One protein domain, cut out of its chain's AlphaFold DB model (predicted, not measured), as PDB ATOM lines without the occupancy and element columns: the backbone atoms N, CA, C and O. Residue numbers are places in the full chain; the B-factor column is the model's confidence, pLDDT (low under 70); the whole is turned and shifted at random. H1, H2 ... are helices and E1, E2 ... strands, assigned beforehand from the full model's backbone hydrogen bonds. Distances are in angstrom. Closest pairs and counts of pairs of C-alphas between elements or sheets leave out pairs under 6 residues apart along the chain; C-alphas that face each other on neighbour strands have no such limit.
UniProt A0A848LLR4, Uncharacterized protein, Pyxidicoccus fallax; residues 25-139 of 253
ATOM      1  N   TRP A  25     222.020 247.853 222.507       70.12
ATOM      2  CA  TRP A  25     220.982 248.539 223.278       70.12
ATOM      3  C   TRP A  25     221.404 248.617 224.754       70.12
ATOM      4  O   TRP A  25     221.456 247.610 225.465       70.12
ATOM      5  N   ARG A  26     221.749 249.828 225.211       73.56
ATOM      6  CA  ARG A  26     222.303 250.088 226.557       73.56
ATOM      7  C   ARG A  26     221.290 250.640 227.556       73.56
ATOM      8  O   ARG A  26     221.682 251.006 228.665       73.56
ATOM      9  N   GLY A  27     220.018 250.745 227.178       77.69
ATOM     10  CA  GLY A  27     218.998 251.182 228.118       77.69
ATOM     11  C   GLY A  27     218.941 250.237 229.320       77.69
ATOM     12  O   GLY A  27     219.227 249.042 229.231       77.69
ATOM     13  N   LYS A  28     218.610 250.771 230.488       83.00
ATOM     14  CA  LYS A  28     218.202 249.941 231.619       83.00
ATOM     15  C   LYS A  28     216.682 249.995 231.608       83.00
ATOM     16  O   LYS A  28     216.129 251.083 231.707       83.00
ATOM     17  N   GLY A  29     216.029 248.860 231.361       88.56
ATOM     18  CA  GLY A  29     214.573 248.785 231.455       88.56
ATOM     19  C   GLY A  29     214.108 249.059 232.886       88.56
ATOM     20  O   GLY A  29     214.919 249.108 233.813       88.56
ATOM     21  N   ILE A  30     212.804 249.231 233.074       91.69
ATOM     22  CA  ILE A  30     212.234 249.586 234.376       91.69
ATOM     23  C   ILE A  30     211.734 248.314 235.058       91.69
ATOM     24  O   ILE A  30     210.746 247.736 234.595       91.69
ATOM     25  N   PRO A  31     212.382 247.838 236.135       91.31
ATOM     26  CA  PRO A  31     211.891 246.681 236.861       91.31
ATOM     27  C   PRO A  31     210.578 247.032 237.563       91.31
ATOM     28  O   PRO A  31     210.487 248.014 238.297       91.31
ATOM     29  N   ILE A  32     209.572 246.186 237.390       89.31
ATOM     30  CA  ILE A  32     208.268 246.316 238.029       89.31
ATOM     31  C   ILE A  32     207.960 245.047 238.827       89.31
ATOM     32  O   ILE A  32     208.094 243.915 238.366       89.31
ATOM     33  N   ARG A  33     207.566 245.248 240.088       77.75
ATOM     34  CA  ARG A  33     207.261 244.156 241.029       77.75
ATOM     35  C   ARG A  33     205.822 243.656 240.926       77.75
ATOM     36  O   ARG A  33     205.506 242.597 241.454       77.75
ATOM     37  N   ARG A  34     204.932 244.441 240.316       69.81
ATOM     38  CA  ARG A  34     203.522 244.097 240.107       69.81
ATOM     39  C   ARG A  34     203.105 244.562 238.723       69.81
ATOM     40  O   ARG A  34     203.221 245.739 238.399       69.81
ATOM     41  N   THR A  35     202.584 243.633 237.937       62.34
ATOM     42  CA  THR A  35     202.179 243.847 236.540       62.34
ATOM     43  C   THR A  35     201.033 244.856 236.401       62.34
ATOM     44  O   THR A  35     200.893 245.500 235.369       62.34
ATOM     45  N   SER A  36     200.241 245.058 237.460       62.22
ATOM     46  CA  SER A  36     199.155 246.045 237.513       62.22
ATOM     47  C   SER A  36     199.608 247.475 237.842       62.22
ATOM     48  O   SER A  36     198.775 248.375 237.874       62.22
ATOM     49  N   TRP A  37     200.899 247.713 238.109       66.00
ATOM     50  CA  TRP A  37     201.430 249.004 238.578       66.00
ATOM     51  C   TRP A  37     202.154 249.789 237.474       66.00
ATOM     52  O   TRP A  37     203.194 250.413 237.696       66.00
ATOM     53  N   TYR A  38     201.609 249.778 236.258       80.12
ATOM     54  CA  TYR A  38     202.103 250.638 235.186       80.12
ATOM     55  C   TYR A  38     201.587 252.073 235.370       80.12
ATOM     56  O   TYR A  38     200.503 252.429 234.908       80.12
ATOM     57  N   THR A  39     202.349 252.881 236.110       87.44
ATOM     58  CA  THR A  39     202.016 254.273 236.441       87.44
ATOM     59  C   THR A  39     202.378 255.236 235.307       87.44
ATOM     60  O   THR A  39     203.146 254.906 234.400       87.44
ATOM     61  N   ASN A  40     201.877 256.473 235.383       88.50
ATOM     62  CA  ASN A  40     202.289 257.545 234.471       88.50
ATOM     63  C   ASN A  40     203.787 257.880 234.590       88.50
ATOM     64  O   ASN A  40     204.397 258.245 233.591       88.50
ATOM     65  N   ALA A  41     204.394 257.689 235.767       89.62
ATOM     66  CA  ALA A  41     205.840 257.843 235.940       89.62
ATOM     67  C   ALA A  41     206.607 256.805 235.105       89.62
ATOM     68  O   ALA A  41     207.440 257.177 234.288       89.62
ATOM     69  N   HIS A  42     206.224 255.522 235.181       92.69
ATOM     70  CA  HIS A  42     206.827 254.482 234.339       92.69
ATOM     71  C   HIS A  42     206.626 254.754 232.840       92.69
ATOM     72  O   HIS A  42     207.509 254.459 232.038       92.69
ATOM     73  N   ARG A  43     205.473 255.312 232.438       90.81
ATOM     74  CA  ARG A  43     205.243 255.740 231.046       90.81
ATOM     75  C   ARG A  43     206.245 256.805 230.616       90.81
ATOM     76  O   ARG A  43     206.815 256.659 229.537       90.81
ATOM     77  N   SER A  44     206.452 257.828 231.447       92.00
ATOM     78  CA  SER A  44     207.405 258.915 231.198       92.00
ATOM     79  C   SER A  44     208.830 258.384 231.070       92.00
ATOM     80  O   SER A  44     209.480 258.614 230.054       92.00
ATOM     81  N   ASP A  45     209.271 257.574 232.030       93.88
ATOM     82  CA  ASP A  45     210.602 256.964 232.026       93.88
ATOM     83  C   ASP A  45     210.825 256.101 230.768       93.88
ATOM     84  O   ASP A  45     211.881 256.160 230.137       93.88
ATOM     85  N   ILE A  46     209.817 255.329 230.339       94.00
ATOM     86  CA  ILE A  46     209.885 254.562 229.087       94.00
ATOM     87  C   ILE A  46     210.034 255.478 227.872       94.00
ATOM     88  O   ILE A  46     210.800 255.138 226.966       94.00
ATOM     89  N   GLN A  47     209.347 256.626 227.840       92.12
ATOM     90  CA  GLN A  47     209.533 257.583 226.750       92.12
ATOM     91  C   GLN A  47     210.966 258.113 226.720       92.12
ATOM     92  O   GLN A  47     211.558 258.191 225.647       92.12
ATOM     93  N   GLU A  48     211.546 258.438 227.876       91.25
ATOM     94  CA  GLU A  48     212.921 258.935 227.964       91.25
ATOM     95  C   GLU A  48     213.945 257.881 227.530       91.25
ATOM     96  O   GLU A  48     214.835 258.169 226.721       91.25
ATOM     97  N   ILE A  49     213.795 256.638 228.004       89.88
ATOM     98  CA  ILE A  49     214.659 255.519 227.608       89.88
ATOM     99  C   ILE A  49     214.526 255.271 226.103       89.88
ATOM    100  O   ILE A  49     215.542 255.159 225.417       89.88
ATOM    101  N   GLY A  50     213.302 255.216 225.573       88.88
ATOM    102  CA  GLY A  50     213.051 255.009 224.149       88.88
ATOM    103  C   GLY A  50     213.593 256.148 223.285       88.88
ATOM    104  O   GLY A  50     214.255 255.899 222.283       88.88
ATOM    105  N   LYS A  51     213.430 257.408 223.702       84.56
ATOM    106  CA  LYS A  51     213.994 258.572 222.998       84.56
ATOM    107  C   LYS A  51     215.521 258.503 222.932       84.56
ATOM    108  O   LYS A  51     216.120 258.822 221.906       84.56
ATOM    109  N   LYS A  52     216.163 258.061 224.016       83.44
ATOM    110  CA  LYS A  52     217.625 257.967 224.102       83.44
ATOM    111  C   LYS A  52     218.187 256.763 223.339       83.44
ATOM    112  O   LYS A  52     219.159 256.906 222.592       83.44
ATOM    113  N   TYR A  53     217.590 255.588 223.525       80.94
ATOM    114  CA  TYR A  53     218.153 254.299 223.107       80.94
ATOM    115  C   TYR A  53     217.381 253.598 221.979       80.94
ATOM    116  O   TYR A  53     217.873 252.605 221.455       80.94
ATOM    117  N   GLY A  54     216.218 254.112 221.586       83.31
ATOM    118  CA  GLY A  54     215.330 253.492 220.607       83.31
ATOM    119  C   GLY A  54     214.569 252.284 221.155       83.31
ATOM    120  O   GLY A  54     214.650 251.935 222.340       83.31
ATOM    121  N   CYS A  55     213.840 251.629 220.254       86.19
ATOM    122  CA  CYS A  55     213.141 250.374 220.498       86.19
ATOM    123  C   CYS A  55     214.119 249.323 221.027       86.19
ATOM    124  O   CYS A  55     215.126 249.034 220.391       86.19
ATOM    125  N   HIS A  56     213.801 248.680 222.141       85.94
ATOM    126  CA  HIS A  56     214.586 247.575 222.674       85.94
ATOM    127  C   HIS A  56     214.716 246.432 221.667       85.94
ATOM    128  O   HIS A  56     215.794 245.876 221.545       85.94
ATOM    129  N   THR A  57     213.645 246.119 220.928       84.12
ATOM    130  CA  THR A  57     213.587 244.976 220.007       84.12
ATOM    131  C   THR A  57     214.247 245.245 218.659       84.12
ATOM    132  O   THR A  57     215.060 244.453 218.194       84.12
ATOM    133  N   CYS A  58     213.841 246.314 217.971       77.12
ATOM    134  CA  CYS A  58     214.302 246.586 216.605       77.12
ATOM    135  C   CYS A  58     215.309 247.726 216.524       77.12
ATOM    136  O   CYS A  58     215.764 248.029 215.429       77.12
ATOM    137  N   LEU A  59     215.636 248.369 217.654       76.88
ATOM    138  CA  LEU A  59     216.632 249.445 217.774       76.88
ATOM    139  C   LEU A  59     216.290 250.733 217.020       76.88
ATOM    140  O   LEU A  59     216.977 251.740 217.182       76.88
ATOM    141  N   SER A  60     215.193 250.731 216.260       73.69
ATOM    142  CA  SER A  60     214.661 251.915 215.603       73.69
ATOM    143  C   SER A  60     214.438 253.030 216.618       73.69
ATOM    144  O   SER A  60     213.860 252.793 217.679       73.69
ATOM    145  N   LYS A  61     214.869 254.243 216.265       77.62
ATOM    146  CA  LYS A  61     214.505 255.496 216.944       77.62
ATOM    147  C   LYS A  61     213.304 256.187 216.294       77.62
ATOM    148  O   LYS A  61     212.794 257.157 216.846       77.62
ATOM    149  N   LEU A  62     212.850 255.678 215.148       65.44
ATOM    150  CA  LEU A  62     211.714 256.221 214.417       65.44
ATOM    151  C   LEU A  62     210.435 255.892 215.178       65.44
ATOM    152  O   LEU A  62     210.053 254.724 215.318       65.44
ATOM    153  N   HIS A  63     209.776 256.934 215.663       63.50
ATOM    154  CA  HIS A  63     208.468 256.813 216.264       63.50
ATOM    155  C   HIS A  63     207.383 256.936 215.196       63.50
ATOM    156  O   HIS A  63     207.350 257.895 214.430       63.50
ATOM    157  N   LYS A  64     206.480 255.955 215.130       57.53
ATOM    158  CA  LYS A  64     205.311 256.035 214.240       57.53
ATOM    159  C   LYS A  64     204.155 256.814 214.862       57.53
ATOM    160  O   LYS A  64     203.350 257.384 214.136       57.53
ATOM    161  N   ASP A  65     204.094 256.840 216.188       58.31
ATOM    162  CA  ASP A  65     203.102 257.583 216.955       58.31
ATOM    163  C   ASP A  65     203.738 258.876 217.490       58.31
ATOM    164  O   ASP A  65     204.886 258.857 217.941       58.31
ATOM    165  N   ARG A  66     203.028 260.004 217.382       58.34
ATOM    166  CA  ARG A  66     203.501 261.316 217.853       58.34
ATOM    167  C   ARG A  66     203.262 261.513 219.350       58.34
ATOM    168  O   ARG A  66     204.063 262.201 219.977       58.34
ATOM    169  N   ASP A  67     202.226 260.894 219.917       62.19
ATOM    170  CA  ASP A  67     201.779 261.189 221.286       62.19
ATOM    171  C   ASP A  67     202.365 260.213 222.316       62.19
ATOM    172  O   ASP A  67     202.731 260.610 223.424       62.19
ATOM    173  N   GLN A  68     202.519 258.937 221.948       63.44
ATOM    174  CA  GLN A  68     203.217 257.942 222.763       63.44
ATOM    175  C   GLN A  68     204.146 257.087 221.887       63.44
ATOM    176  O   GLN A  68     203.810 255.953 221.536       63.44
ATOM    177  N   PRO A  69     205.332 257.610 221.527       79.00
ATOM    178  CA  PRO A  69     206.217 256.954 220.570       79.00
ATOM    179  C   PRO A  69     206.693 255.567 221.028       79.00
ATOM    180  O   PRO A  69     206.961 254.698 220.192       79.00
ATOM    181  N   TRP A  70     206.771 255.345 222.346       91.69
ATOM    182  CA  TRP A  70     207.277 254.109 222.941       91.69
ATOM    183  C   TRP A  70     206.239 253.413 223.823       91.69
ATOM    184  O   TRP A  70     205.693 253.988 224.766       91.69
ATOM    185  N   VAL A  71     206.014 252.128 223.572       92.19
ATOM    186  CA  VAL A  71     205.183 251.261 224.411       92.19
ATOM    187  C   VAL A  71     206.074 250.606 225.461       92.19
ATOM    188  O   VAL A  71     207.100 250.019 225.123       92.19
ATOM    189  N   GLY A  72     205.708 250.715 226.740       92.88
ATOM    190  CA  GLY A  72     206.393 249.996 227.813       92.88
ATOM    191  C   GLY A  72     205.945 248.545 227.818       92.88
ATOM    192  O   GLY A  72     204.908 248.241 228.404       92.88
ATOM    193  N   ASP A  73     206.699 247.674 227.154       92.62
ATOM    194  CA  ASP A  73     206.327 246.269 227.020       92.62
ATOM    195  C   ASP A  73     207.045 245.387 228.043       92.62
ATOM    196  O   ASP A  73     208.200 245.641 228.400       92.62
ATOM    197  N   HIS A  74     206.355 244.355 228.522       92.38
ATOM    198  CA  HIS A  74     206.858 243.496 229.587       92.38
ATOM    199  C   HIS A  74     207.781 242.422 229.029       92.38
ATOM    200  O   HIS A  74     207.425 241.674 228.119       92.38
ATOM    201  N   ILE A  75     208.946 242.289 229.651       89.69
ATOM    202  CA  ILE A  75     209.882 241.204 229.400       89.69
ATOM    203  C   ILE A  75     210.191 240.512 230.735       89.69
ATOM    204  O   ILE A  75     210.720 241.161 231.645       89.69
ATOM    205  N   PRO A  76     209.887 239.211 230.874       90.19
ATOM    206  CA  PRO A  76     209.031 238.410 229.986       90.19
ATOM    207  C   PRO A  76     207.560 238.911 229.963       90.19
ATOM    208  O   PRO A  76     207.111 239.529 230.934       90.19
ATOM    209  N   PRO A  77     206.774 238.629 228.904       92.69
ATOM    210  CA  PRO A  77     205.401 239.101 228.787       92.69
ATOM    211  C   PRO A  77     204.462 238.497 229.824       92.69
ATOM    212  O   PRO A  77     204.380 237.282 230.020       92.69
ATOM    213  N   THR A  78     203.680 239.364 230.454       91.81
ATOM    214  CA  THR A  78     202.768 239.002 231.548       91.81
ATOM    215  C   THR A  78     201.514 238.277 231.070       91.81
ATOM    216  O   THR A  78     200.887 237.549 231.838       91.81
ATOM    217  N   SER A  79     201.179 238.434 229.789       93.56
ATOM    218  CA  SER A  79     200.062 237.782 229.107       93.56
ATOM    219  C   SER A  79     200.351 236.332 228.699       93.56
ATOM    220  O   SER A  79     199.442 235.648 228.227       93.56
ATOM    221  N   LEU A  80     201.573 235.817 228.896       93.75
ATOM    222  CA  LEU A  80     201.857 234.392 228.716       93.75
ATOM    223  C   LEU A  80     201.020 233.548 229.691       93.75
ATOM    224  O   LEU A  80     201.003 233.776 230.910       93.75
ATOM    225  N   SER A  81     200.342 232.532 229.158       95.19
ATOM    226  CA  SER A  81     199.521 231.619 229.954       95.19
ATOM    227  C   SER A  81     200.347 230.940 231.048       95.19
ATOM    228  O   SER A  81     201.545 230.688 230.894       95.19
ATOM    229  N   LYS A  82     199.706 230.621 232.180       94.69
ATOM    230  CA  LYS A  82     200.378 229.985 233.327       94.69
ATOM    231  C   LYS A  82     201.107 228.698 232.920       94.69
ATOM    232  O   LYS A  82     202.248 228.503 233.322       94.69
ATOM    233  N   ASN A  83     200.471 227.862 232.099       94.19
ATOM    234  CA  ASN A  83     201.056 226.606 231.629       94.19
ATOM    235  C   ASN A  83     202.319 226.855 230.802       94.19
ATOM    236  O   ASN A  83     203.342 226.230 231.055       94.19
ATOM    237  N   LEU A  84     202.271 227.807 229.865       93.69
ATOM    238  CA  LEU A  84     203.424 228.124 229.032       93.69
ATOM    239  C   LEU A  84     204.570 228.742 229.844       93.69
ATOM    240  O   LEU A  84     205.722 228.380 229.629       93.69
ATOM    241  N   ARG A  85     204.268 229.607 230.821       93.56
ATOM    242  CA  ARG A  85     205.281 230.150 231.742       93.56
ATOM    243  C   ARG A  85     205.998 229.054 232.524       93.56
ATOM    244  O   ARG A  85     207.219 229.086 232.610       93.56
ATOM    245  N   LEU A  86     205.255 228.071 233.038       93.19
ATOM    246  CA  LEU A  86     205.836 226.919 233.734       93.19
ATOM    247  C   LEU A  86     206.706 226.075 232.795       93.19
ATOM    248  O   LEU A  86     207.821 225.722 233.156       93.19
ATOM    249  N   THR A  87     206.232 225.796 231.578       92.56
ATOM    250  CA  THR A  87     206.990 225.026 230.579       92.56
ATOM    251  C   THR A  87     208.270 225.731 230.125       92.56
ATOM    252  O   THR A  87     209.257 225.065 229.829       92.56
ATOM    253  N   LEU A  88     208.266 227.064 230.070       88.75
ATOM    254  CA  LEU A  88     209.431 227.869 229.696       88.75
ATOM    255  C   LEU A  88     210.321 228.246 230.892       88.75
ATOM    256  O   LEU A  88     211.317 228.936 230.688       88.75
ATOM    257  N   SER A  89     209.978 227.824 232.115       90.81
ATOM    258  CA  SER A  89     210.666 228.216 233.355       90.81
ATOM    259  C   SER A  89     210.794 229.739 233.520       90.81
ATOM    260  O   SER A  89     211.835 230.256 233.919       90.81
ATOM    261  N   VAL A  90     209.728 230.467 233.180       87.44
ATOM    262  CA  VAL A  90     209.691 231.934 233.179       87.44
ATOM    263  C   VAL A  90     209.115 232.454 234.491       87.44
ATOM    264  O   VAL A  90     207.931 232.252 234.778       87.44
ATOM    265  N   ASP A  91     209.935 233.183 235.247       84.69
ATOM    266  CA  ASP A  91     209.488 233.967 236.400       84.69
ATOM    267  C   ASP A  91     209.039 235.372 235.957       84.69
ATOM    268  O   ASP A  91     209.684 236.011 235.128       84.69
ATOM    269  N   LEU A  92     207.917 235.850 236.501       84.50
ATOM    270  CA  LEU A  92     207.411 237.209 236.270       84.50
ATOM    271  C   LEU A  92     207.848 238.198 237.368       84.50
ATOM    272  O   LEU A  92     207.389 239.342 237.369       84.50
ATOM    273  N   ASN A  93     208.685 237.783 238.322       82.38
ATOM    274  CA  ASN A  93     209.081 238.608 239.458       82.38
ATOM    275  C   ASN A  93     210.612 238.763 239.573       82.38
ATOM    276  O   ASN A  93     211.274 237.875 240.104       82.38
ATOM    277  N   PRO A  94     211.183 239.925 239.191       80.44
ATOM    278  CA  PRO A  94     210.534 241.082 238.568       80.44
ATOM    279  C   PRO A  94     210.322 240.889 237.059       80.44
ATOM    280  O   PRO A  94     211.129 240.253 236.387       80.44
ATOM    281  N   THR A  95     209.284 241.521 236.507       88.19
ATOM    282  CA  THR A  95     209.243 241.805 235.063       88.19
ATOM    283  C   THR A  95     209.921 243.142 234.811       88.19
ATOM    284  O   THR A  95     209.981 243.995 235.698       88.19
ATOM    285  N   VAL A  96     210.459 243.338 233.613       91.12
ATOM    286  CA  VAL A  96     211.109 244.591 233.227       91.12
ATOM    287  C   VAL A  96     210.351 245.197 232.056       91.12
ATOM    288  O   VAL A  96     210.063 244.509 231.080       91.12
ATOM    289  N   LEU A  97     210.027 246.485 232.156       93.25
ATOM    290  CA  LEU A  97     209.473 247.249 231.048       93.25
ATOM    291  C   LEU A  97     210.601 247.757 230.160       93.25
ATOM    292  O   LEU A  97     211.528 248.421 230.633       93.25
ATOM    293  N   PHE A  98     210.489 247.490 228.867       92.81
ATOM    294  CA  PHE A  98     211.393 248.013 227.855       92.81
ATOM    295  C   PHE A  98     210.622 248.858 226.838       92.81
ATOM    296  O   PHE A  98     209.482 248.518 226.518       92.81
ATOM    297  N   PRO A  99     211.213 249.947 226.312       92.69
ATOM    298  CA  PRO A  99     210.573 250.715 225.255       92.69
ATOM    299  C   PRO A  99     210.507 249.869 223.984       92.69
ATOM    300  O   PRO A  99     211.532 249.408 223.495       92.69
ATOM    301  N   GLN A 100     209.322 249.683 223.419       91.38
ATOM    302  CA  GLN A 100     209.136 249.096 222.096       91.38
ATOM    303  C   GLN A 100     208.431 250.085 221.169       91.38
ATOM    304  O   GLN A 100     207.618 250.891 221.616       91.38
ATOM    305  N   CYS A 101     208.722 250.024 219.869       87.94
ATOM    306  CA  CYS A 101     207.870 250.685 218.885       87.94
ATOM    307  C   CYS A 101     206.536 249.929 218.747       87.94
ATOM    308  O   CYS A 101     206.438 248.745 219.090       87.94
ATOM    309  N   HIS A 102     205.520 250.603 218.204       88.94
ATOM    310  CA  HIS A 102     204.183 250.034 218.021       88.94
ATOM    311  C   HIS A 102     204.183 248.708 217.240       88.94
ATOM    312  O   HIS A 102     203.507 247.760 217.640       88.94
ATOM    313  N   ASP A 103     204.971 248.613 216.163       84.44
ATOM    314  CA  ASP A 103     205.071 247.396 215.347       84.44
ATOM    315  C   ASP A 103     205.609 246.208 216.155       84.44
ATOM    316  O   ASP A 103     205.060 245.107 216.093       84.44
ATOM    317  N   CYS A 104     206.686 246.427 216.920       87.62
ATOM    318  CA  CYS A 104     207.293 245.385 217.743       87.62
ATOM    319  C   CYS A 104     206.326 244.932 218.834       87.62
ATOM    320  O   CYS A 104     206.074 243.733 218.936       87.62
ATOM    321  N   SER A 105     205.707 245.862 219.562       92.31
ATOM    322  CA  SER A 105     204.752 245.499 220.614       92.31
ATOM    323  C   SER A 105     203.535 244.750 220.044       92.31
ATOM    324  O   SER A 105     203.136 243.701 220.552       92.31
ATOM    325  N   SER A 106     203.002 245.192 218.898       91.56
ATOM    326  CA  SER A 106     201.882 244.523 218.215       91.56
ATOM    327  C   SER A 106     202.239 243.116 217.720       91.56
ATOM    328  O   SER A 106     201.437 242.179 217.843       91.56
ATOM    329  N   ARG A 107     203.459 242.933 217.195       92.31
ATOM    330  CA  ARG A 107     203.987 241.610 216.832       92.31
ATOM    331  C   ARG A 107     204.109 240.721 218.067       92.31
ATOM    332  O   ARG A 107     203.709 239.559 217.999       92.31
ATOM    333  N   GLN A 108     204.609 241.253 219.186       93.88
ATOM    334  CA  GLN A 108     204.739 240.505 220.437       93.88
ATOM    335  C   GLN A 108     203.370 240.014 220.923       93.88
ATOM    336  O   GLN A 108     203.194 238.821 221.169       93.88
ATOM    337  N   ALA A 109     202.374 240.902 220.965       94.62
ATOM    338  CA  ALA A 109     201.009 240.562 221.357       94.62
ATOM    339  C   ALA A 109     200.400 239.465 220.463       94.62
ATOM    340  O   ALA A 109     199.805 238.506 220.963       94.62
ATOM    341  N   SER A 110     200.588 239.572 219.145       96.00
ATOM    342  CA  SER A 110     200.098 238.585 218.171       96.00
ATOM    343  C   SER A 110     200.752 237.216 218.362       96.00
ATOM    344  O   SER A 110     200.071 236.188 218.357       96.00
ATOM    345  N   LEU A 111     202.066 237.199 218.591       95.44
ATOM    346  CA  LEU A 111     202.829 235.984 218.838       95.44
ATOM    347  C   LEU A 111     202.413 235.310 220.152       95.44
ATOM    348  O   LEU A 111     202.152 234.110 220.165       95.44
ATOM    349  N   ILE A 112     202.263 236.078 221.235       96.44
ATOM    350  CA  ILE A 112     201.781 235.567 222.528       96.44
ATOM    351  C   ILE A 112     200.380 234.968 222.388       96.44
ATOM    352  O   ILE A 112     200.120 233.887 222.916       96.44
ATOM    353  N   LYS A 113     199.480 235.634 221.652       97.50
ATOM    354  CA  LYS A 113     198.138 235.111 221.365       97.50
ATOM    355  C   LYS A 113     198.211 233.756 220.656       97.50
ATOM    356  O   LYS A 113     197.508 232.833 221.059       97.50
ATOM    357  N   GLY A 114     199.077 233.628 219.648       97.44
ATOM    358  CA  GLY A 114     199.310 232.369 218.939       97.44
ATOM    359  C   GLY A 114     199.829 231.265 219.860       97.44
ATOM    360  O   GLY A 114     199.267 230.174 219.887       97.44
ATOM    361  N   LEU A 115     200.845 231.556 220.675       97.06
ATOM    362  CA  LEU A 115     201.422 230.582 221.606       97.06
ATOM    363  C   LEU A 115     200.440 230.142 222.695       97.06
ATOM    364  O   LEU A 115     200.403 228.968 223.045       97.06
ATOM    365  N   ASN A 116     199.627 231.062 223.214       97.06
ATOM    366  CA  ASN A 116     198.605 230.740 224.211       97.06
ATOM    367  C   ASN A 116     197.471 229.870 223.650       97.06
ATOM    368  O   ASN A 116     196.797 229.198 224.427       97.06
ATOM    369  N   ALA A 117     197.255 229.878 222.331       97.44
ATOM    370  CA  ALA A 117     196.299 228.993 221.669       97.44
ATOM    371  C   ALA A 117     196.856 227.573 221.432       97.44
ATOM    372  O   ALA A 117     196.091 226.652 221.151       97.44
ATOM    373  N   MET A 118     198.175 227.380 221.544       97.62
ATOM    374  CA  MET A 118     198.831 226.078 221.395       97.62
ATOM    375  C   MET A 118     198.840 225.303 222.719       97.62
ATOM    376  O   MET A 118     198.800 225.873 223.811       97.62
ATOM    377  N   ARG A 119     198.981 223.974 222.641       96.94
ATOM    378  CA  ARG A 119     199.368 223.184 223.819       96.94
ATOM    379  C   ARG A 119     200.790 223.579 224.223       96.94
ATOM    380  O   ARG A 119     201.630 223.832 223.365       96.94
ATOM    381  N   ALA A 120     201.088 223.575 225.522       95.19
ATOM    382  CA  ALA A 120     202.374 224.066 226.027       95.19
ATOM    383  C   ALA A 120     203.595 223.343 225.416       95.19
ATOM    384  O   ALA A 120     204.595 223.987 225.108       95.19
ATOM    385  N   GLY A 121     203.496 222.030 225.168       95.00
ATOM    386  CA  GLY A 121     204.551 221.264 224.490       95.00
ATOM    387  C   GLY A 121     204.768 221.673 223.027       95.00
ATOM    388  O   GLY A 121     205.911 221.774 222.584       95.00
ATOM    389  N   ASP A 122     203.691 221.979 222.299       97.31
ATOM    390  CA  ASP A 122     203.764 222.430 220.903       97.31
ATOM    391  C   ASP A 122     204.349 223.843 220.815       97.31
ATOM    392  O   ASP A 122     205.222 224.100 219.986       97.31
ATOM    393  N   ALA A 123     203.945 224.735 221.726       96.44
ATOM    394  CA  ALA A 123     204.520 226.072 221.856       96.44
ATOM    395  C   ALA A 123     206.025 226.018 222.173       96.44
ATOM    396  O   ALA A 123     206.814 226.725 221.548       96.44
ATOM    397  N   LEU A 124     206.449 225.144 223.095       94.44
ATOM    398  CA  LEU A 124     207.867 224.942 223.403       94.44
ATOM    399  C   LEU A 124     208.642 224.439 222.179       94.44
ATOM    400  O   LEU A 124     209.714 224.960 221.872       94.44
ATOM    401  N   LYS A 125     208.100 223.451 221.459       95.69
ATOM    402  CA  LYS A 125     208.707 222.933 220.227       95.69
ATOM    403  C   LYS A 125     208.828 224.026 219.165       95.69
ATOM    404  O   LYS A 125     209.886 224.156 218.554       95.69
ATOM    405  N   PHE A 126     207.784 224.834 218.977       95.56
ATOM    406  CA  PHE A 126     207.809 225.987 218.081       95.56
ATOM    407  C   PHE A 126     208.923 226.967 218.467       95.56
ATOM    408  O   PHE A 126     209.741 227.307 217.618       95.56
ATOM    409  N   LEU A 127     209.005 227.374 219.736       92.25
ATOM    410  CA  LEU A 127     210.012 228.330 220.205       92.25
ATOM    411  C   LEU A 127     211.440 227.779 220.109       92.25
ATOM    412  O   LEU A 127     212.357 228.515 219.765       92.25
ATOM    413  N   ASN A 128     211.646 226.485 220.354       88.19
ATOM    414  CA  ASN A 128     212.960 225.858 220.182       88.19
ATOM    415  C   ASN A 128     213.386 225.783 218.706       88.19
ATOM    416  O   ASN A 128     214.575 225.870 218.411       88.19
ATOM    417  N   ASN A 129     212.428 225.674 217.783       87.81
ATOM    418  CA  ASN A 129     212.692 225.726 216.344       87.81
ATOM    419  C   ASN A 129     212.837 227.162 215.808       87.81
ATOM    420  O   ASN A 129     213.339 227.346 214.703       87.81
ATOM    421  N   ASN A 130     212.409 228.171 216.575       83.88
ATOM    422  CA  ASN A 130     212.429 229.587 216.207       83.88
ATOM    423  C   ASN A 130     213.122 230.407 217.312       83.88
ATOM    424  O   ASN A 130     212.456 231.141 218.048       83.88
ATOM    425  N   PRO A 131     214.456 230.286 217.461       78.25
ATOM    426  CA  PRO A 131     215.195 230.918 218.554       78.25
ATOM    427  C   PRO A 131     215.048 232.444 218.576       78.25
ATOM    428  O   PRO A 131     215.005 233.020 219.658       78.25
ATOM    429  N   ASP A 132     214.884 233.092 217.418       75.69
ATOM    430  CA  ASP A 132     214.657 234.540 217.341       75.69
ATOM    431  C   ASP A 132     213.329 234.942 217.998       75.69
ATOM    432  O   ASP A 132     213.278 235.914 218.748       75.69
ATOM    433  N   GLU A 133     212.264 234.158 217.793       87.44
ATOM    434  CA  GLU A 133     210.965 234.383 218.440       87.44
ATOM    435  C   GLU A 133     211.040 234.111 219.946       87.44
ATOM    436  O   GLU A 133     210.463 234.840 220.753       87.44
ATOM    437  N   LYS A 134     211.806 233.092 220.350       87.94
ATOM    438  CA  LYS A 134     212.061 232.798 221.765       87.94
ATOM    439  C   LYS A 134     212.805 233.942 222.456       87.94
ATOM    440  O   LYS A 134     212.380 234.363 223.531       87.94
ATOM    441  N   CYS A 135     213.853 234.478 221.831       81.38
ATOM    442  CA  CYS A 135     214.587 235.644 222.330       81.38
ATOM    443  C   CYS A 135     213.687 236.879 222.386       81.38
ATOM    444  O   CYS A 135     213.673 237.595 223.385       81.38
ATOM    445  N   PHE A 136     212.901 237.106 221.332       84.00
ATOM    446  CA  PHE A 136     211.997 238.245 221.228       84.00
ATOM    447  C   PHE A 136     210.952 238.276 222.353       84.00
ATOM    448  O   PHE A 136     210.688 239.336 222.921       84.00
ATOM    449  N   ILE A 137     210.388 237.121 222.710       87.12
ATOM    450  CA  ILE A 137     209.408 237.019 223.796       87.12
ATOM    451  C   ILE A 137     210.093 237.072 225.149       87.12
ATOM    452  O   ILE A 137     209.699 237.850 226.004       87.12
ATOM    453  N   LEU A 138     211.092 236.229 225.387       85.25
ATOM    454  CA  LEU A 138     211.640 236.095 226.733       85.25
ATOM    455  C   LEU A 138     212.541 237.272 227.111       85.25
ATOM    456  O   LEU A 138     212.875 237.425 228.282       85.25
ATOM    457  N   GLY A 139     212.988 238.051 226.119       74.19
ATOM    458  CA  GLY A 139     214.094 239.004 226.233       74.19
ATOM    459  C   GLY A 139     215.342 238.396 226.864       74.19
ATOM    460  O   GLY A 139     216.238 239.118 227.306       74.19
TER     461      GLY A 139
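Overview. This is residues 25 to 139 of the 253 residues of an uncharacterized protein of Pyxidicoccus fallax (UniProt A0A848LLR4). A small antiparallel sheet, E1 E3 E2, has the helix H1 packed on it at one end of the domain, while H2 and H4 meet at the far end. The long helix H3 starts beside E2 and runs lengthwise toward H4, and H5 folds back from H4 until its last residues reach the sheet near Ile 75. The printed part has 115 residues, with five named helices and three named strands in the order E1 H1 E2 H2 E3 H3 H4 H5; the class is mixed, helices and strands. It is compact, with a radius of gyration of the C-alphas of 14.1 A, and its C-alphas span 39 by 27 by 23 A.

Arrangement. E1, residues 30 to 32, is an edge strand and the antiparallel neighbour of E3, residues 95 to 100, at 140 degrees between their directions. Across this pair N 30 and O 97 are 2.9 A apart and N 97 and O 30 are 2.8 A apart, within hydrogen-bond range. H1, residues 40 to 53, is on the sheet and makes two layers with it, a helix on one face of a sheet. It lies over E3 at a height over the sheet of 7.5 A, and runs slantwise to the strands, at 44 degrees to E3 on the local plane. The closest C-alphas of H1 and E3 are those of Gly 50 and Pro 99, 5.1 A apart. E2, residues 71 to 75, is the other edge strand, antiparallel to E3 at 141 degrees; N 71 and O 100 are 2.8 A apart, and N 98 and O 73 are 3.0 A apart. H2, residues 82 to 87, is not on the sheet. It touches H4, residues 120 to 129, at a steep tilt of 50 degrees, the same way, with the C-alphas of Leu 84 and Ala 120 closest at 5.2 A. H3, residues 102 to 117, is on the sheet; its closest C-alpha pair with E2 is that of His 102 and Val 71, 6.6 A apart. H3 and H4 are close but not clearly touching, with Leu 115 and Ala 123 closest at 5.5 A between C-alphas. H5, residues 131 to 138, only grazes the sheet, with its residues 136 to 138. H3, with residues 108 to 112 alone, only just touches H5, with 3 pairs of C-alphas within 8 A; the closest are those of Gln 108 and Ile 137, 6.7 A apart, and the lines are about perpendicular at 84 degrees. H4 and H5 only just touch, with 3 such pairs, and touch only at the corner by their link. H1 is apart from H2, H3, H4 and H5. In H1, H2, H3, H4 and H5 every O i to N i+4 pair is within hydrogen-bond range.

Along the chain. E1 begins at C-alpha 30, at (212.234, 249.586, 234.376), and is 6.3 A long from first to last C-alpha. H1 measures 19.8 A in the same way, E2 12.2 A, H2 8.7 A and E3 14.9 A. H3, the longest helix, begins at C-alpha 102, at (204.183, 250.034, 218.021), and measures 22.8 A. H4 is 14.2 A long, and H5 is 10.3 A long, ending at C-alpha 138, at (211.640, 236.095, 226.733).

Size, cuts and confidence. The two C-alphas farthest apart are those of Arg 66 and Gly 121, 40.6 A. The printed part has no cut. The link from H1 to E2, residues 54 to 70, is long; those from E3 to H3, H3 to H4 and H4 to H5 are tight. The mean pLDDT of the printed part is 86.4, and residues 34 to 37 and 62 to 68 are under 70.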